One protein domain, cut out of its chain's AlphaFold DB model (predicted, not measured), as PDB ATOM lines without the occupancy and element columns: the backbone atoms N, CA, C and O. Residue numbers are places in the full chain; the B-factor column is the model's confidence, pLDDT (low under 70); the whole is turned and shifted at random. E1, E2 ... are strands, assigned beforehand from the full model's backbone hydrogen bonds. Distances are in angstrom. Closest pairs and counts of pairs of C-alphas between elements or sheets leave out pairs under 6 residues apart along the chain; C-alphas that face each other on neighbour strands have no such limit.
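AT A GLANCE: This is residues 24 to 149 of the 433 residues of an uncharacterized protein of Verrucomicrobiales bacterium (UniProt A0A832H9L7). A strongly twisted sheet of seven strands makes one layer of a two-layered body, and two small sheets, E1 E2 E3 and E7 E8 E11 E12, lie over one of its faces. The small sheets come together where E1 meets E7, E1 E2 E3 being over the part of the large sheet with E4 and E5. The large sheet runs E4, E5, E6, E9, E10, E13, E14, and each sheet is antiparallel throughout. The 126 printed residues include 14 named strands, E1 to E14 in chain order, and no named helix; the class is all strand. The whole is compact, with a radius of gyration of the C-alphas of 13.4 A, and rounded, spanning 34 by 32 by 28 A.

IN THESE COORDINATES: The large sheet holds E4, residues 49 to 56 and 17.5 A long; E5, residues 59 to 67, the longest strand at 25.2 A; E6, residues 73 to 79, 20.3 A; E9, residues 104 to 108; E10, residues 115 to 119; E13, residues 137 to 141; and E14, residues 144 to 148. E4 bends by 58 degrees at residue 52. The four-stranded sheet holds E7, residues 87 to 91; E8, residues 94 to 98; E11, residues 125 to 127; and E12, residues 130 to 132. The three-stranded sheet holds E1, residues 24 to 26; E2, residues 32 to 35; and E3, residues 41 to 45. E1 begins at C-alpha 24 (-28.829, -6.055, 23.781), E5 at C-alpha 59 (-25.786, 0.389, 35.035), and E14 ends at C-alpha 148 (-21.807, 8.752, 7.376).

HOW THE PARTS SIT: E4 and E14 are the edge strands of the large sheet, whose strand lines turn by 135 degrees between them. E4, E5 and E6 form a meander, each strand the antiparallel neighbour of the one before; N 62 and O 78 of E5 and E6 are 2.9 A apart. E6 and E9 stand at 164 degrees, with N 75 and O 106 at 2.9 A. E13 and E14 are a hairpin, with N 146 and O 139 at 2.8 A. E1, E2 and E3 form another meander, with N 34 and O 43 at 2.8 A. This sheet and the large one form a sandwich, two sheets face to face, 9.5 A centre to centre where they face, with strands at 38 degrees. The closest C-alphas of E3 and E4, Val 42 and Ala 56, are 6.6 A apart; those of E1 and E7, Leu 24 and Val 91, 4.8 A. In the hairpin E7 and E8, N 96 and O 89 are 2.8 A apart. The closest C-alphas of E10 and E11, Ala 119 and Val 125, are 5.8 A apart.

THE WHOLE: The C-alphas farthest apart, of Ser 40 and Pro 149, are 37.1 A apart. The printed part has no cut and no long link. The mean pLDDT of the printed part is 90.8, and residues 69 and 149 are under 70.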
ATOM      1  N   LEU A  24     -27.547  -6.332  24.414       97.50
ATOM      2  CA  LEU A  24     -28.829  -6.055  23.781       97.50
ATOM      3  C   LEU A  24     -28.876  -6.733  22.406       97.50
ATOM      4  O   LEU A  24     -28.110  -6.384  21.501       97.50
ATOM      5  N   THR A  25     -29.790  -7.687  22.235       96.50
ATOM      6  CA  THR A  25     -29.989  -8.435  20.984       96.50
ATOM      7  C   THR A  25     -31.463  -8.521  20.619       96.50
ATOM      8  O   THR A  25     -32.331  -8.493  21.484       96.50
ATOM      9  N   VAL A  26     -31.764  -8.638  19.326       95.56
ATOM     10  CA  VAL A  26     -33.127  -8.922  18.859       95.56
ATOM     11  C   VAL A  26     -33.241 -10.420  18.601       95.56
ATOM     12  O   VAL A  26     -32.463 -10.969  17.822       95.56
ATOM     13  N   ASN A  27     -34.177 -11.086  19.277       95.62
ATOM     14  CA  ASN A  27     -34.380 -12.528  19.138       95.62
ATOM     15  C   ASN A  27     -35.217 -12.880  17.888       95.62
ATOM     16  O   ASN A  27     -35.678 -12.014  17.139       95.62
ATOM     17  N   GLU A  28     -35.442 -14.176  17.666       93.88
ATOM     18  CA  GLU A  28     -36.235 -14.685  16.535       93.88
ATOM     19  C   GLU A  28     -37.692 -14.187  16.552       93.88
ATOM     20  O   GLU A  28     -38.266 -13.932  15.493       93.88
ATOM     21  N   ASN A  29     -38.248 -13.931  17.741       94.44
ATOM     22  CA  ASN A  29     -39.589 -13.367  17.936       94.44
ATOM     23  C   ASN A  29     -39.652 -11.848  17.700       94.44
ATOM     24  O   ASN A  29     -40.695 -11.233  17.918       94.44
ATOM     25  N   LYS A  30     -38.553 -11.225  17.251       93.94
ATOM     26  CA  LYS A  30     -38.434  -9.771  17.061       93.94
ATOM     27  C   LYS A  30     -38.656  -8.984  18.356       93.94
ATOM     28  O   LYS A  30     -39.140  -7.851  18.328       93.94
ATOM     29  N   GLU A  31     -38.259  -9.558  19.484       96.19
ATOM     30  CA  GLU A  31     -38.221  -8.898  20.788       96.19
ATOM     31  C   GLU A  31     -36.788  -8.463  21.088       96.19
ATOM     32  O   GLU A  31     -35.837  -9.190  20.788       96.19
ATOM     33  N   LEU A  32     -36.625  -7.293  21.703       97.31
ATOM     34  CA  LEU A  32     -35.331  -6.857  22.210       97.31
ATOM     35  C   LEU A  32     -35.090  -7.513  23.569       97.31
ATOM     36  O   LEU A  32     -35.783  -7.223  24.544       97.31
ATOM     37  N   VAL A  33     -34.103  -8.395  23.621       98.06
ATOM     38  CA  VAL A  33     -33.657  -9.085  24.828       98.06
ATOM     39  C   VAL A  33     -32.431  -8.368  25.371       98.06
ATOM     40  O   VAL A  33     -31.484  -8.082  24.637       98.06
ATOM     41  N   ILE A  34     -32.459  -8.074  26.666       98.06
ATOM     42  CA  ILE A  34     -31.373  -7.431  27.394       98.06
ATOM     43  C   ILE A  34     -30.853  -8.438  28.406       98.06
ATOM     44  O   ILE A  34     -31.563  -8.796  29.346       98.06
ATOM     45  N   ASN A  35     -29.624  -8.896  28.209       97.31
ATOM     46  CA  ASN A  35     -28.953  -9.833  29.098       97.31
ATOM     47  C   ASN A  35     -27.894  -9.111  29.932       97.31
ATOM     48  O   ASN A  35     -27.249  -8.177  29.452       97.31
ATOM     49  N   SER A  36     -27.700  -9.565  31.165       96.69
ATOM     50  CA  SER A  36     -26.562  -9.179  31.993       96.69
ATOM     51  C   SER A  36     -25.267  -9.784  31.451       96.69
ATOM     52  O   SER A  36     -25.273 -10.689  30.610       96.69
ATOM     53  N   GLN A  37     -24.144  -9.369  32.025       91.19
ATOM     54  CA  GLN A  37     -22.824  -9.930  31.751       91.19
ATOM     55  C   GLN A  37     -22.733 -11.450  31.989       91.19
ATOM     56  O   GLN A  37     -21.922 -12.131  31.367       91.19
ATOM     57  N   SER A  38     -23.556 -11.999  32.893       93.06
ATOM     58  CA  SER A  38     -23.614 -13.439  33.175       93.06
ATOM     59  C   SER A  38     -24.432 -14.215  32.139       93.06
ATOM     60  O   SER A  38     -24.575 -15.429  32.264       93.06
ATOM     61  N   GLY A  39     -24.999 -13.524  31.143       93.31
ATOM     62  CA  GLY A  39     -25.916 -14.090  30.157       93.31
ATOM     63  C   GLY A  39     -27.336 -14.293  30.685       93.31
ATOM     64  O   GLY A  39     -28.139 -14.946  30.025       93.31
ATOM     65  N   SER A  40     -27.659 -13.771  31.871       95.56
ATOM     66  CA  SER A  40     -29.005 -13.873  32.436       95.56
ATOM     67  C   SER A  40     -29.909 -12.809  31.821       95.56
ATOM     68  O   SER A  40     -29.527 -11.643  31.760       95.56
ATOM     69  N   GLU A  41     -31.111 -13.190  31.395       97.56
ATOM     70  CA  GLU A  41     -32.096 -12.238  30.873       97.56
ATOM     71  C   GLU A  41     -32.523 -11.265  31.982       97.56
ATOM     72  O   GLU A  41     -33.061 -11.671  33.010       97.56
ATOM     73  N   VAL A  42     -32.263  -9.976  31.770       97.75
ATOM     74  CA  VAL A  42     -32.657  -8.879  32.665       97.75
ATOM     75  C   VAL A  42     -34.008  -8.318  32.242       97.75
ATOM     76  O   VAL A  42     -34.847  -8.000  33.083       97.75
ATOM     77  N   ALA A  43     -34.220  -8.177  30.934       97.69
ATOM     78  CA  ALA A  43     -35.463  -7.664  30.387       97.69
ATOM     79  C   ALA A  43     -35.716  -8.175  28.970       97.69
ATOM     80  O   ALA A  43     -34.796  -8.492  28.216       97.69
ATOM     81  N   LYS A  44     -36.994  -8.170  28.601       98.00
ATOM     82  CA  LYS A  44     -37.489  -8.486  27.266       98.00
ATOM     83  C   LYS A  44     -38.517  -7.437  26.873       98.00
ATOM     84  O   LYS A  44     -39.488  -7.218  27.597       98.00
ATOM     85  N   LEU A  45     -38.275  -6.758  25.758       96.00
ATOM     86  CA  LEU A  45     -39.105  -5.667  25.263       96.00
ATOM     87  C   LEU A  45     -39.746  -6.058  23.931       96.00
ATOM     88  O   LEU A  45     -39.071  -6.476  22.992       96.00
ATOM     89  N   ILE A  46     -41.059  -5.870  23.844       93.56
ATOM     90  CA  ILE A  46     -41.827  -6.027  22.605       93.56
ATOM     91  C   ILE A  46     -41.863  -4.706  21.826       93.56
ATOM     92  O   ILE A  46     -41.621  -3.636  22.395       93.56
ATOM     93  N   THR A  47     -42.176  -4.771  20.529       87.25
ATOM     94  CA  THR A  47     -42.331  -3.577  19.676       87.25
ATOM     95  C   THR A  47     -43.340  -2.600  20.299       87.25
ATOM     96  O   THR A  47     -44.433  -3.009  20.681       87.25
ATOM     97  N   GLY A  48     -42.970  -1.320  20.405       74.62
ATOM     98  CA  GLY A  48     -43.778  -0.275  21.048       74.62
ATOM     99  C   GLY A  48     -43.438  -0.038  22.525       74.62
ATOM    100  O   GLY A  48     -44.096   0.757  23.191       74.62
ATOM    101  N   SER A  49     -42.409  -0.702  23.061       80.62
ATOM    102  CA  SER A  49     -41.901  -0.416  24.406       80.62
ATOM    103  C   SER A  49     -41.206   0.946  24.425       80.62
ATOM    104  O   SER A  49     -40.286   1.176  23.649       80.62
ATOM    105  N   ILE A  50     -41.607   1.850  25.320       80.38
ATOM    106  CA  ILE A  50     -41.071   3.219  25.381       80.38
ATOM    107  C   ILE A  50     -40.481   3.485  26.766       80.38
ATOM    108  O   ILE A  50     -41.151   3.255  27.775       80.38
ATOM    109  N   GLY A  51     -39.240   3.985  26.805       86.62
ATOM    110  CA  GLY A  51     -38.598   4.530  28.004       86.62
ATOM    111  C   GLY A  51     -38.510   3.557  29.179       86.62
ATOM    112  O   GLY A  51     -38.567   3.983  30.333       86.62
ATOM    113  N   LYS A  52     -38.416   2.250  28.915       95.50
ATOM    114  CA  LYS A  52     -38.344   1.231  29.962       95.50
ATOM    115  C   LYS A  52     -37.025   1.367  30.702       95.50
ATOM    116  O   LYS A  52     -35.968   1.282  30.086       95.50
ATOM    117  N   GLN A  53     -37.104   1.590  32.008       96.94
ATOM    118  CA  GLN A  53     -35.938   1.655  32.875       96.94
ATOM    119  C   GLN A  53     -35.392   0.245  33.100       96.94
ATOM    120  O   GLN A  53     -36.126  -0.658  33.503       96.94
ATOM    121  N   ILE A  54     -34.108   0.073  32.820       97.44
ATOM    122  CA  ILE A  54     -33.373  -1.182  32.903       97.44
ATOM    123  C   ILE A  54     -32.238  -0.996  33.899       97.44
ATOM    124  O   ILE A  54     -31.555   0.026  33.882       97.44
ATOM    125  N   THR A  55     -32.038  -1.985  34.767       96.94
ATOM    126  CA  THR A  55     -30.870  -2.063  35.649       96.94
ATOM    127  C   THR A  55     -30.121  -3.353  35.346       96.94
ATOM    128  O   THR A  55     -30.636  -4.433  35.622       96.94
ATOM    129  N   ALA A  56     -28.929  -3.247  34.767       96.31
ATOM    130  CA  ALA A  56     -28.084  -4.380  34.401       96.31
ATOM    131  C   ALA A  56     -26.622  -4.047  34.709       96.31
ATOM    132  O   ALA A  56     -26.153  -2.971  34.355       96.31
ATOM    133  N   ASP A  57     -25.912  -4.959  35.375       94.25
ATOM    134  CA  ASP A  57     -24.468  -4.845  35.638       94.25
ATOM    135  C   ASP A  57     -24.055  -3.499  36.268       94.25
ATOM    136  O   ASP A  57     -23.112  -2.844  35.836       94.25
ATOM    137  N   ASN A  58     -24.803  -3.074  37.297       93.75
ATOM    138  CA  ASN A  58     -24.666  -1.786  37.998       93.75
ATOM    139  C   ASN A  58     -24.906  -0.534  37.140       93.75
ATOM    140  O   ASN A  58     -24.719   0.580  37.623       93.75
ATOM    141  N   GLN A  59     -25.373  -0.699  35.907       95.88
ATOM    142  CA  GLN A  59     -25.786   0.389  35.035       95.88
ATOM    143  C   GLN A  59     -27.310   0.495  35.031       95.88
ATOM    144  O   GLN A  59     -28.031  -0.501  35.019       95.88
ATOM    145  N   MET A  60     -27.793   1.728  35.032       95.94
ATOM    146  CA  MET A  60     -29.201   2.098  34.993       95.94
ATOM    147  C   MET A  60     -29.408   3.020  33.800       95.94
ATOM    148  O   MET A  60     -28.728   4.041  33.671       95.94
ATOM    149  N   PHE A  61     -30.307   2.623  32.910       97.31
ATOM    150  CA  PHE A  61     -30.555   3.305  31.646       97.31
ATOM    151  C   PHE A  61     -31.997   3.088  31.203       97.31
ATOM    152  O   PHE A  61     -32.681   2.185  31.687       97.31
ATOM    153  N   LYS A  62     -32.473   3.916  30.278       95.88
ATOM    154  CA  LYS A  62     -33.790   3.761  29.663       95.88
ATOM    155  C   LYS A  62     -33.644   3.277  28.227       95.88
ATOM    156  O   LYS A  62     -32.738   3.695  27.506       95.88
ATOM    157  N   VAL A  63     -34.557   2.397  27.826       97.44
ATOM    158  CA  VAL A  63     -34.613   1.833  26.475       97.44
ATOM    159  C   VAL A  63     -36.010   1.987  25.894       97.44
ATOM    160  O   VAL A  63     -37.004   1.604  26.514       97.44
ATOM    161  N   SER A  64     -36.080   2.509  24.674       93.00
ATOM    162  CA  SER A  64     -37.255   2.395  23.810       93.00
ATOM    163  C   SER A  64     -36.954   1.414  22.683       93.00
ATOM    164  O   SER A  64     -35.852   1.408  22.140       93.00
ATOM    165  N   TYR A  65     -37.934   0.590  22.331       96.88
ATOM    166  CA  TYR A  65     -37.837  -0.432  21.302       96.88
ATOM    167  C   TYR A  65     -39.100  -0.446  20.444       96.88
ATOM    168  O   TYR A  65     -40.215  -0.617  20.943       96.88
ATOM    169  N   GLY A  66     -38.929  -0.291  19.137       90.44
ATOM    170  CA  GLY A  66     -40.036  -0.259  18.196       90.44
ATOM    171  C   GLY A  66     -39.607  -0.554  16.769       90.44
ATOM    172  O   GLY A  66     -38.478  -0.964  16.505       90.44
ATOM    173  N   LYS A  67     -40.535  -0.325  15.845       86.06
ATOM    174  CA  LYS A  67     -40.271  -0.330  14.411       86.06
ATOM    175  C   LYS A  67     -40.591   1.038  13.838       86.06
ATOM    176  O   LYS A  67     -41.522   1.694  14.295       86.06
ATOM    177  N   ASP A  68     -39.799   1.461  12.865       77.56
ATOM    178  CA  ASP A  68     -40.091   2.657  12.092       77.56
ATOM    179  C   ASP A  68     -41.090   2.373  10.961       77.56
ATOM    180  O   ASP A  68     -41.554   1.252  10.751       77.56
ATOM    181  N   LEU A  69     -41.355   3.416  10.181       63.66
ATOM    182  CA  LEU A  69     -42.311   3.435   9.069       63.66
ATOM    183  C   LEU A  69     -41.923   2.539   7.888       63.66
ATOM    184  O   LEU A  69     -42.643   2.450   6.902       63.66
ATOM    185  N   ARG A  70     -40.730   1.949   7.926       72.56
ATOM    186  CA  ARG A  70     -40.215   1.016   6.921       72.56
ATOM    187  C   ARG A  70     -40.088  -0.393   7.498       72.56
ATOM    188  O   ARG A  70     -39.425  -1.235   6.899       72.56
ATOM    189  N   GLY A  71     -40.665  -0.636   8.676       80.31
ATOM    190  CA  GLY A  71     -40.544  -1.892   9.403       80.31
ATOM    191  C   GLY A  71     -39.144  -2.157   9.963       80.31
ATOM    192  O   GLY A  71     -38.907  -3.261  10.460       80.31
ATOM    193  N   ARG A  72     -38.225  -1.179   9.900       89.31
ATOM    194  CA  ARG A  72     -36.871  -1.310  10.449       89.31
ATOM    195  C   ARG A  72     -36.941  -1.211  11.958       89.31
ATOM    196  O   ARG A  72     -37.683  -0.397  12.502       89.31
ATOM    197  N   THR A  73     -36.147  -2.020  12.629       93.44
ATOM    198  CA  THR A  73     -36.037  -2.000  14.081       93.44
ATOM    199  C   THR A  73     -35.403  -0.689  14.534       93.44
ATOM    200  O   THR A  73     -34.383  -0.279  13.986       93.44
ATOM    201  N   ASN A  74     -35.984  -0.050  15.547       94.12
ATOM    202  CA  ASN A  74     -35.455   1.155  16.172       94.12
ATOM    203  C   ASN A  74     -35.271   0.922  17.678       94.12
ATOM    204  O   ASN A  74     -36.212   0.529  18.373       94.12
ATOM    205  N   ILE A  75     -34.052   1.144  18.167       97.31
ATOM    206  CA  ILE A  75     -33.684   1.048  19.579       97.31
ATOM    207  C   ILE A  75     -33.130   2.406  20.005       97.31
ATOM    208  O   ILE A  75     -32.138   2.864  19.445       97.31
ATOM    209  N   ILE A  76     -33.729   3.032  21.016       95.12
ATOM    210  CA  ILE A  76     -33.229   4.286  21.593       95.12
ATOM    211  C   ILE A  76     -32.750   3.996  23.007       95.12
ATOM    212  O   ILE A  76     -33.516   3.476  23.816       95.12
ATOM    213  N   ILE A  77     -31.497   4.328  23.299       97.88
ATOM    214  CA  ILE A  77     -30.841   4.072  24.580       97.88
ATOM    215  C   ILE A  77     -30.317   5.394  25.120       97.88
ATOM    216  O   ILE A  77     -29.651   6.142  24.402       97.88
ATOM    217  N   TYR A  78     -30.590   5.672  26.388       95.31
ATOM    218  CA  TYR A  78     -30.028   6.828  27.072       95.31
ATOM    219  C   TYR A  78     -29.829   6.543  28.568       95.31
ATOM    220  O   TYR A  78     -30.587   5.750  29.143       95.31
ATOM    221  N   PRO A  79     -28.809   7.145  29.207       96.12
ATOM    222  CA  PRO A  79     -28.599   7.050  30.648       96.12
ATOM    223  C   PRO A  79     -29.827   7.500  31.433       96.12
ATOM    224  O   PRO A  79     -30.605   8.335  30.970       96.12
ATOM    225  N   ASP A  80     -30.004   6.948  32.631       91.50
ATOM    226  CA  ASP A  80     -31.081   7.391  33.508       91.50
ATOM    227  C   ASP A  80     -30.897   8.883  33.857       91.50
ATOM    228  O   ASP A  80     -29.852   9.246  34.403       91.50
ATOM    229  N   PRO A  81     -31.876   9.759  33.560       77.88
ATOM    230  CA  PRO A  81     -31.741  11.189  33.823       77.88
ATOM    231  C   PRO A  81     -31.668  11.519  35.320       77.88
ATOM    232  O   PRO A  81     -31.119  12.558  35.679       77.88
ATOM    233  N   GLU A  82     -32.184  10.657  36.202       85.88
ATOM    234  CA  GLU A  82     -32.107  10.858  37.654       85.88
ATOM    235  C   GLU A  82     -30.734  10.471  38.216       85.88
ATOM    236  O   GLU A  82     -30.320  10.971  39.266       85.88
ATOM    237  N   LYS A  83     -30.013   9.578  37.523       91.56
ATOM    238  CA  LYS A  83     -28.661   9.127  37.883       91.56
ATOM    239  C   LYS A  83     -27.775   9.024  36.636       91.56
ATOM    240  O   LYS A  83     -27.420   7.909  36.237       91.56
ATOM    241  N   PRO A  84     -27.398  10.166  36.028       89.38
ATOM    242  CA  PRO A  84     -26.619  10.170  34.799       89.38
ATOM    243  C   PRO A  84     -25.282   9.457  35.003       89.38
ATOM    244  O   PRO A  84     -24.494   9.820  35.877       89.38
ATOM    245  N   GLN A  85     -25.010   8.448  34.182       96.31
ATOM    246  CA  GLN A  85     -23.745   7.718  34.193       96.31
ATOM    247  C   GLN A  85     -23.354   7.317  32.777       96.31
ATOM    248  O   GLN A  85     -24.217   7.109  31.925       96.31
ATOM    249  N   ALA A  86     -22.052   7.216  32.523       96.44
ATOM    250  CA  ALA A  86     -21.582   6.645  31.273       96.44
ATOM    251  C   ALA A  86     -22.016   5.176  31.192       96.44
ATOM    252  O   ALA A  86     -21.955   4.453  32.188       96.44
ATOM    253  N   LEU A  87     -22.448   4.754  30.009       97.06
ATOM    254  CA  LEU A  87     -22.862   3.389  29.744       97.06
ATOM    255  C   LEU A  87     -21.834   2.689  28.865       97.06
ATOM    256  O   LEU A  87     -21.348   3.266  27.892       97.06
ATOM    257  N   GLU A  88     -21.560   1.428  29.174       97.12
ATOM    258  CA  GLU A  88     -20.815   0.504  28.321       97.12
ATOM    259  C   GLU A  88     -21.656  -0.754  28.122       97.12
ATOM    260  O   GLU A  88     -22.086  -1.372  29.095       97.12
ATOM    261  N   MET A  89     -21.923  -1.116  26.868       97.38
ATOM    262  CA  MET A  89     -22.795  -2.241  26.516       97.38
ATOM    263  C   MET A  89     -22.493  -2.780  25.121       97.38
ATOM    264  O   MET A  89     -21.867  -2.112  24.300       97.38
ATOM    265  N   THR A  90     -22.989  -3.978  24.832       96.44
ATOM    266  CA  THR A  90     -22.978  -4.559  23.490       96.44
ATOM    267  C   THR A  90     -24.364  -4.432  22.881       96.44
ATOM    268  O   THR A  90     -25.311  -5.028  23.386       96.44
ATOM    269  N   VAL A  91     -24.504  -3.697  21.779       96.31
ATOM    270  CA  VAL A  91     -25.783  -3.514  21.075       96.31
ATOM    271  C   VAL A  91     -25.676  -4.128  19.692       96.31
ATOM    272  O   VAL A  91     -24.843  -3.709  18.891       96.31
ATOM    273  N   LEU A  92     -26.490  -5.152  19.421       94.62
ATOM    274  CA  LEU A  92     -26.474  -5.900  18.155       94.62
ATOM    275  C   LEU A  92     -25.059  -6.382  17.774       94.62
ATOM    276  O   LEU A  92     -24.612  -6.275  16.634       94.62
ATOM    277  N   GLY A  93     -24.323  -6.878  18.773       92.69
ATOM    278  CA  GLY A  93     -22.958  -7.382  18.605       92.69
ATOM    279  C   GLY A  93     -21.874  -6.305  18.485       92.69
ATOM    280  O   GLY A  93     -20.715  -6.655  18.281       92.69
ATOM    281  N   GLN A  94     -22.210  -5.019  18.616       94.50
ATOM    282  CA  GLN A  94     -21.239  -3.925  18.601       94.50
ATOM    283  C   GLN A  94     -20.986  -3.400  20.009       94.50
ATOM    284  O   GLN A  94     -21.930  -3.112  20.739       94.50
ATOM    285  N   ASN A  95     -19.716  -3.223  20.370       94.88
ATOM    286  CA  ASN A  95     -19.345  -2.565  21.620       94.88
ATOM    287  C   ASN A  95     -19.670  -1.077  21.520       94.88
ATOM    288  O   ASN A  95     -19.168  -0.391  20.626       94.88
ATOM    289  N   VAL A  96     -20.477  -0.577  22.447       96.75
ATOM    290  CA  VAL A  96     -20.925   0.808  22.472       96.75
ATOM    291  C   VAL A  96     -20.624   1.443  23.822       96.75
ATOM    292  O   VAL A  96     -20.864   0.844  24.870       96.75
ATOM    293  N   LYS A  97     -20.114   2.676  23.781       97.38
ATOM    294  CA  LYS A  97     -19.995   3.552  24.951       97.38
ATOM    295  C   LYS A  97     -20.847   4.795  24.747       97.38
ATOM    296  O   LYS A  97     -20.774   5.403  23.681       97.38
ATOM    297  N   ILE A  98     -21.636   5.171  25.743       96.94
ATOM    298  CA  ILE A  98     -22.553   6.319  25.711       96.94
ATOM    299  C   ILE A  98     -22.192   7.189  26.915       96.94
ATOM    300  O   ILE A  98     -22.155   6.681  28.031       96.94
ATOM    301  N   SER A  99     -21.870   8.471  26.727       96.56
ATOM    302  CA  SER A  99     -21.629   9.366  27.871       96.56
ATOM    303  C   SER A  99     -22.913   9.595  28.672       96.56
ATOM    304  O   SER A  99     -24.011   9.332  28.191       96.56
ATOM    305  N   SER A 100     -22.786  10.106  29.898       95.06
ATOM    306  CA  SER A 100     -23.906  10.296  30.834       95.06
ATOM    307  C   SER A 100     -25.019  11.231  30.349       95.06
ATOM    308  O   SER A 100     -26.105  11.231  30.912       95.06
ATOM    309  N   ASP A 101     -24.745  12.032  29.328       89.62
ATOM    310  CA  ASP A 101     -25.619  13.034  28.720       89.62
ATOM    311  C   ASP A 101     -25.959  12.722  27.248       89.62
ATOM    312  O   ASP A 101     -26.601  13.534  26.577       89.62
ATOM    313  N   ALA A 102     -25.515  11.570  26.732       92.12
ATOM    314  CA  ALA A 102     -25.737  11.165  25.350       92.12
ATOM    315  C   ALA A 102     -27.001  10.319  25.168       92.12
ATOM    316  O   ALA A 102     -27.429   9.571  26.044       92.12
ATOM    317  N   VAL A 103     -27.552  10.387  23.956       91.44
ATOM    318  CA  VAL A 103     -28.596   9.479  23.466       91.44
ATOM    319  C   VAL A 103     -28.030   8.712  22.281       91.44
ATOM    320  O   VAL A 103     -27.363   9.295  21.424       91.44
ATOM    321  N   LEU A 104     -28.303   7.416  22.214       96.56
ATOM    322  CA  LEU A 104     -28.000   6.582  21.061       96.56
ATOM    323  C   LEU A 104     -29.297   6.094  20.427       96.56
ATOM    324  O   LEU A 104     -30.137   5.510  21.108       96.56
ATOM    325  N   THR A 105     -29.393   6.235  19.110       94.62
ATOM    326  CA  THR A 105     -30.439   5.610  18.298       94.62
ATOM    327  C   THR A 105     -29.805   4.566  17.388       94.62
ATOM    328  O   THR A 105     -28.859   4.862  16.659       94.62
ATOM    329  N   VAL A 106     -30.322   3.342  17.408       96.62
ATOM    330  CA  VAL A 106     -29.894   2.243  16.539       96.62
ATOM    331  C   VAL A 106     -31.040   1.881  15.610       96.62
ATOM    332  O   VAL A 106     -32.134   1.563  16.067       96.62
ATOM    333  N   ILE A 107     -30.777   1.927  14.308       93.62
ATOM    334  CA  ILE A 107     -31.714   1.546  13.256       93.62
ATOM    335  C   ILE A 107     -31.161   0.300  12.577       93.62
ATOM    336  O   ILE A 107     -30.106   0.359  11.947       93.62
ATOM    337  N   ASP A 108     -31.871  -0.812  12.686       94.31
ATOM    338  CA  ASP A 108     -31.481  -2.089  12.097       94.31
ATOM    339  C   ASP A 108     -32.517  -2.535  11.064       94.31
ATOM    340  O   ASP A 108     -33.724  -2.485  11.306       94.31
ATOM    341  N   ASP A 109     -32.058  -2.949   9.887       89.25
ATOM    342  CA  ASP A 109     -32.946  -3.371   8.799       89.25
ATOM    343  C   ASP A 109     -33.546  -4.775   9.004       89.25
ATOM    344  O   ASP A 109     -34.338  -5.239   8.184       89.25
ATOM    345  N   GLY A 110     -33.202  -5.452  10.105       82.75
ATOM    346  CA  GLY A 110     -33.674  -6.787  10.447       82.75
ATOM    347  C   GLY A 110     -32.968  -7.912   9.691       82.75
ATOM    348  O   GLY A 110     -33.253  -9.078   9.976       82.75
ATOM    349  N   SER A 111     -32.063  -7.591   8.757       83.62
ATOM    350  CA  SER A 111     -31.241  -8.569   8.037       83.62
ATOM    351  C   SER A 111     -29.995  -8.982   8.824       83.62
ATOM    352  O   SER A 111     -29.354  -9.976   8.486       83.62
ATOM    353  N   GLY A 112     -29.628  -8.206   9.852       74.56
ATOM    354  CA  GLY A 112     -28.371  -8.355  10.588       74.56
ATOM    355  C   GLY A 112     -27.125  -8.000   9.766       74.56
ATOM    356  O   GLY A 112     -26.009  -8.119  10.270       74.56
ATOM    357  N   ALA A 113     -27.285  -7.574   8.507       79.25
ATOM    358  CA  ALA A 113     -26.178  -7.188   7.641       79.25
ATOM    359  C   ALA A 113     -25.740  -5.737   7.874       79.25
ATOM    360  O   ALA A 113     -24.558  -5.426   7.710       79.25
ATOM    361  N   LEU A 114     -26.678  -4.857   8.241       83.50
ATOM    362  CA  LEU A 114     -26.426  -3.430   8.367       83.50
ATOM    363  C   LEU A 114     -27.243  -2.808   9.502       83.50
ATOM    364  O   LEU A 114     -28.460  -2.651   9.401       83.50
ATOM    365  N   SER A 115     -26.542  -2.326  10.524       91.56
ATOM    366  CA  SER A 115     -27.136  -1.483  11.562       91.56
ATOM    367  C   SER A 115     -26.553  -0.072  11.470       91.56
ATOM    368  O   SER A 115     -25.346   0.121  11.309       91.56
ATOM    369  N   GLN A 116     -27.411   0.941  11.549       93.94
ATOM    370  CA  GLN A 116     -27.022   2.346  11.613       93.94
ATOM    371  C   GLN A 116     -27.113   2.833  13.059       93.94
ATOM    372  O   GLN A 116     -28.178   2.791  13.664       93.94
ATOM    373  N   PHE A 117     -26.012   3.348  13.588       95.81
ATOM    374  CA  PHE A 117     -25.919   3.945  14.914       95.81
ATOM    375  C   PHE A 117     -25.870   5.461  14.763       95.81
ATOM    376  O   PHE A 117     -25.063   5.977  13.992       95.81
ATOM    377  N   GLN A 118     -26.729   6.178  15.475       92.06
ATOM    378  CA  GLN A 118     -26.824   7.633  15.435       92.06
ATOM    379  C   GLN A 118     -26.619   8.185  16.839       92.06
ATOM    380  O   GLN A 118     -27.307   7.779  17.778       92.06
ATOM    381  N   ALA A 119     -25.672   9.108  16.976       91.62
ATOM    382  CA  ALA A 119     -25.498   9.849  18.212       91.62
ATOM    383  C   ALA A 119     -26.500  11.007  18.253       91.62
ATOM    384  O   ALA A 119     -26.679  11.719  17.261       91.62
ATOM    385  N   GLY A 120     -27.128  11.220  19.409       79.06
ATOM    386  CA  GLY A 120     -27.921  12.414  19.679       79.06
ATOM    387  C   GLY A 120     -27.094  13.699  19.557       79.06
ATOM    388  O   GLY A 120     -25.883  13.678  19.357       79.06
ATOM    389  N   MET A 121     -27.748  14.853  19.685       74.75
ATOM    390  CA  MET A 121     -27.089  16.162  19.542       74.75
ATOM    391  C   MET A 121     -26.141  16.517  20.703       74.75
ATOM    392  O   MET A 121     -25.393  17.487  20.606       74.75
ATOM    393  N   VAL A 122     -26.203  15.780  21.815       75.56
ATOM    394  CA  VAL A 122     -25.453  16.041  23.052       75.56
ATOM    395  C   VAL A 122     -24.711  14.778  23.476       75.56
ATOM    396  O   VAL A 122     -25.151  13.668  23.174       75.56
ATOM    397  N   GLY A 123     -23.581  14.976  24.155       87.94
ATOM    398  CA  GLY A 123     -22.718  13.918  24.648       87.94
ATOM    399  C   GLY A 123     -21.879  13.254  23.556       87.94
ATOM    400  O   GLY A 123     -21.791  13.716  22.417       87.94
ATOM    401  N   THR A 124     -21.215  12.164  23.925       91.31
ATOM    402  CA  THR A 124     -20.345  11.389  23.042       91.31
ATOM    403  C   THR A 124     -20.790   9.939  23.012       91.31
ATOM    404  O   THR A 124     -20.979   9.319  24.060       91.31
ATOM    405  N   VAL A 125     -20.880   9.378  21.810       96.06
ATOM    406  CA  VAL A 125     -21.130   7.951  21.602       96.06
ATOM    407  C   VAL A 125     -19.913   7.352  20.910       96.06
ATOM    408  O   VAL A 125     -19.376   7.946  19.987       96.06
ATOM    409  N   THR A 126     -19.458   6.180  21.338       96.25
ATOM    410  CA  THR A 126     -18.412   5.409  20.653       96.25
ATOM    411  C   THR A 126     -19.003   4.087  20.202       96.25
ATOM    412  O   THR A 126     -19.566   3.381  21.029       96.25
ATOM    413  N   VAL A 127     -18.853   3.728  18.928       95.31
ATOM    414  CA  VAL A 127     -19.350   2.464  18.361       95.31
ATOM    415  C   VAL A 127     -18.181   1.692  17.771       95.31
ATOM    416  O   VAL A 127     -17.449   2.215  16.935       95.31
ATOM    417  N   ALA A 128     -17.975   0.463  18.247       93.88
ATOM    418  CA  ALA A 128     -16.839  -0.391  17.894       93.88
ATOM    419  C   ALA A 128     -15.485   0.352  17.973       93.88
ATOM    420  O   ALA A 128     -14.629   0.251  17.095       93.88
ATOM    421  N   GLY A 129     -15.307   1.146  19.034       92.75
ATOM    422  CA  GLY A 129     -14.095   1.932  19.281       92.75
ATOM    423  C   GLY A 129     -13.976   3.233  18.478       92.75
ATOM    424  O   GLY A 129     -13.039   3.989  18.717       92.75
ATOM    425  N   GLN A 130     -14.911   3.529  17.569       93.50
ATOM    426  CA  GLN A 130     -14.925   4.771  16.794       93.50
ATOM    427  C   GLN A 130     -15.867   5.803  17.428       93.50
ATOM    428  O   GLN A 130     -17.051   5.504  17.605       93.50
ATOM    429  N   PRO A 131     -15.389   7.012  17.771       94.25
ATOM    430  CA  PRO A 131     -16.255   8.062  18.287       94.25
ATOM    431  C   PRO A 131     -17.200   8.570  17.189       94.25
ATOM    432  O   PRO A 131     -16.809   8.751  16.036       94.25
ATOM    433  N   LEU A 132     -18.447   8.824  17.571       91.50
ATOM    434  CA  LEU A 132     -19.467   9.506  16.786       91.50
ATOM    435  C   LEU A 132     -19.668  10.894  17.390       91.50
ATOM    436  O   LEU A 132     -19.989  11.028  18.574       91.50
ATOM    437  N   ALA A 133     -19.470  11.928  16.577       82.06
ATOM    438  CA  ALA A 133     -19.796  13.293  16.970       82.06
ATOM    439  C   ALA A 133     -21.321  13.471  17.069       82.06
ATOM    440  O   ALA A 133     -22.082  12.744  16.420       82.06
ATOM    441  N   GLY A 134     -21.774  14.444  17.858       78.44
ATOM    442  CA  GLY A 134     -23.202  14.713  18.029       78.44
ATOM    443  C   GLY A 134     -23.907  14.962  16.692       78.44
ATOM    444  O   GLY A 134     -23.400  15.693  15.840       78.44
ATOM    445  N   GLY A 135     -25.052  14.308  16.482       70.50
ATOM    446  CA  GLY A 135     -25.824  14.388  15.235       70.50
ATOM    447  C   GLY A 135     -25.219  13.647  14.033       70.50
ATOM    448  O   GLY A 135     -25.768  13.724  12.934       70.50
ATOM    449  N   THR A 136     -24.104  12.927  14.204       82.56
ATOM    450  CA  THR A 136     -23.545  12.056  13.157       82.56
ATOM    451  C   THR A 136     -24.078  10.632  13.269       82.56
ATOM    452  O   THR A 136     -24.649  10.225  14.286       82.56
ATOM    453  N   SER A 137     -23.881   9.848  12.209       88.31
ATOM    454  CA  SER A 137     -24.212   8.427  12.229       88.31
ATOM    455  C   SER A 137     -23.098   7.575  11.646       88.31
ATOM    456  O   SER A 137     -22.331   8.024  10.798       88.31
ATOM    457  N   ALA A 138     -23.025   6.323  12.073       91.94
ATOM    458  CA  ALA A 138     -22.179   5.318  11.459       91.94
ATOM    459  C   ALA A 138     -23.003   4.108  11.053       91.94
ATOM    460  O   ALA A 138     -23.920   3.687  11.754       91.94
ATOM    461  N   LYS A 139     -22.656   3.541   9.905       92.19
ATOM    462  CA  LYS A 139     -23.142   2.238   9.473       92.19
ATOM    463  C   LYS A 139     -22.136   1.190   9.904       92.19
ATOM    464  O   LYS A 139     -20.941   1.360   9.667       92.19
ATOM    465  N   VAL A 140     -22.619   0.120  10.515       90.00
ATOM    466  CA  VAL A 140     -21.789  -1.010  10.914       90.00
ATOM    467  C   VAL A 140     -22.272  -2.251  10.187       90.00
ATOM    468  O   VAL A 140     -23.441  -2.622  10.283       90.00
ATOM    469  N   ALA A 141     -21.359  -2.870   9.445       88.69
ATOM    470  CA  ALA A 141     -21.578  -4.128   8.749       88.69
ATOM    471  C   ALA A 141     -20.401  -5.052   9.061       88.69
ATOM    472  O   ALA A 141     -19.251  -4.686   8.834       88.69
ATOM    473  N   GLN A 142     -20.675  -6.234   9.622       82.50
ATOM    474  CA  GLN A 142     -19.647  -7.242   9.935       82.50
ATOM    475  C   GLN A 142     -18.463  -6.693  10.765       82.50
ATOM    476  O   GLN A 142     -17.308  -7.049  10.545       82.50
ATOM    477  N   GLY A 143     -18.743  -5.786  11.708       77.62
ATOM    478  CA  GLY A 143     -17.731  -5.152  12.561       77.62
ATOM    479  C   GLY A 143     -16.906  -4.048  11.888       77.62
ATOM    480  O   GLY A 143     -16.085  -3.419  12.553       77.62
ATOM    481  N   GLN A 144     -17.122  -3.763  10.599       85.06
ATOM    482  CA  GLN A 144     -16.550  -2.591   9.942       85.06
ATOM    483  C   GLN A 144     -17.469  -1.385  10.115       85.06
ATOM    484  O   GLN A 144     -18.652  -1.432   9.775       85.06
ATOM    485  N   VAL A 145     -16.904  -0.296  10.633       87.81
ATOM    486  CA  VAL A 145     -17.597   0.979  10.832       87.81
ATOM    487  C   VAL A 145     -17.313   1.889   9.642       87.81
ATOM    488  O   VAL A 145     -16.161   2.203   9.354       87.81
ATOM    489  N   SER A 146     -18.364   2.353   8.974       89.75
ATOM    490  CA  SER A 146     -18.296   3.404   7.960       89.75
ATOM    491  C   SER A 146     -19.043   4.631   8.475       89.75
ATOM    492  O   SER A 146     -20.257   4.582   8.697       89.75
ATOM    493  N   GLN A 147     -18.320   5.728   8.720       82.25
ATOM    494  CA  GLN A 147     -18.941   6.982   9.140       82.25
ATOM    495  C   GLN A 147     -19.742   7.578   7.983       82.25
ATOM    496  O   GLN A 147     -19.244   7.722   6.866       82.25
ATOM    497  N   VAL A 148     -20.986   7.946   8.269       76.50
ATOM    498  CA  VAL A 148     -21.807   8.752   7.376       76.50
ATOM    499  C   VAL A 148     -21.671  10.187   7.880       76.50
ATOM    500  O   VAL A 148     -22.155  10.472   8.981       76.50
ATOM    501  N   PRO A 149     -20.986  11.082   7.143       64.56
ATOM    502  CA  PRO A 149     -20.837  12.463   7.581       64.56
ATOM    503  C   PRO A 149     -22.219  13.065   7.842       64.56
ATOM    504  O   PRO A 149     -23.181  12.765   7.126       64.56
TER     505      PRO A 149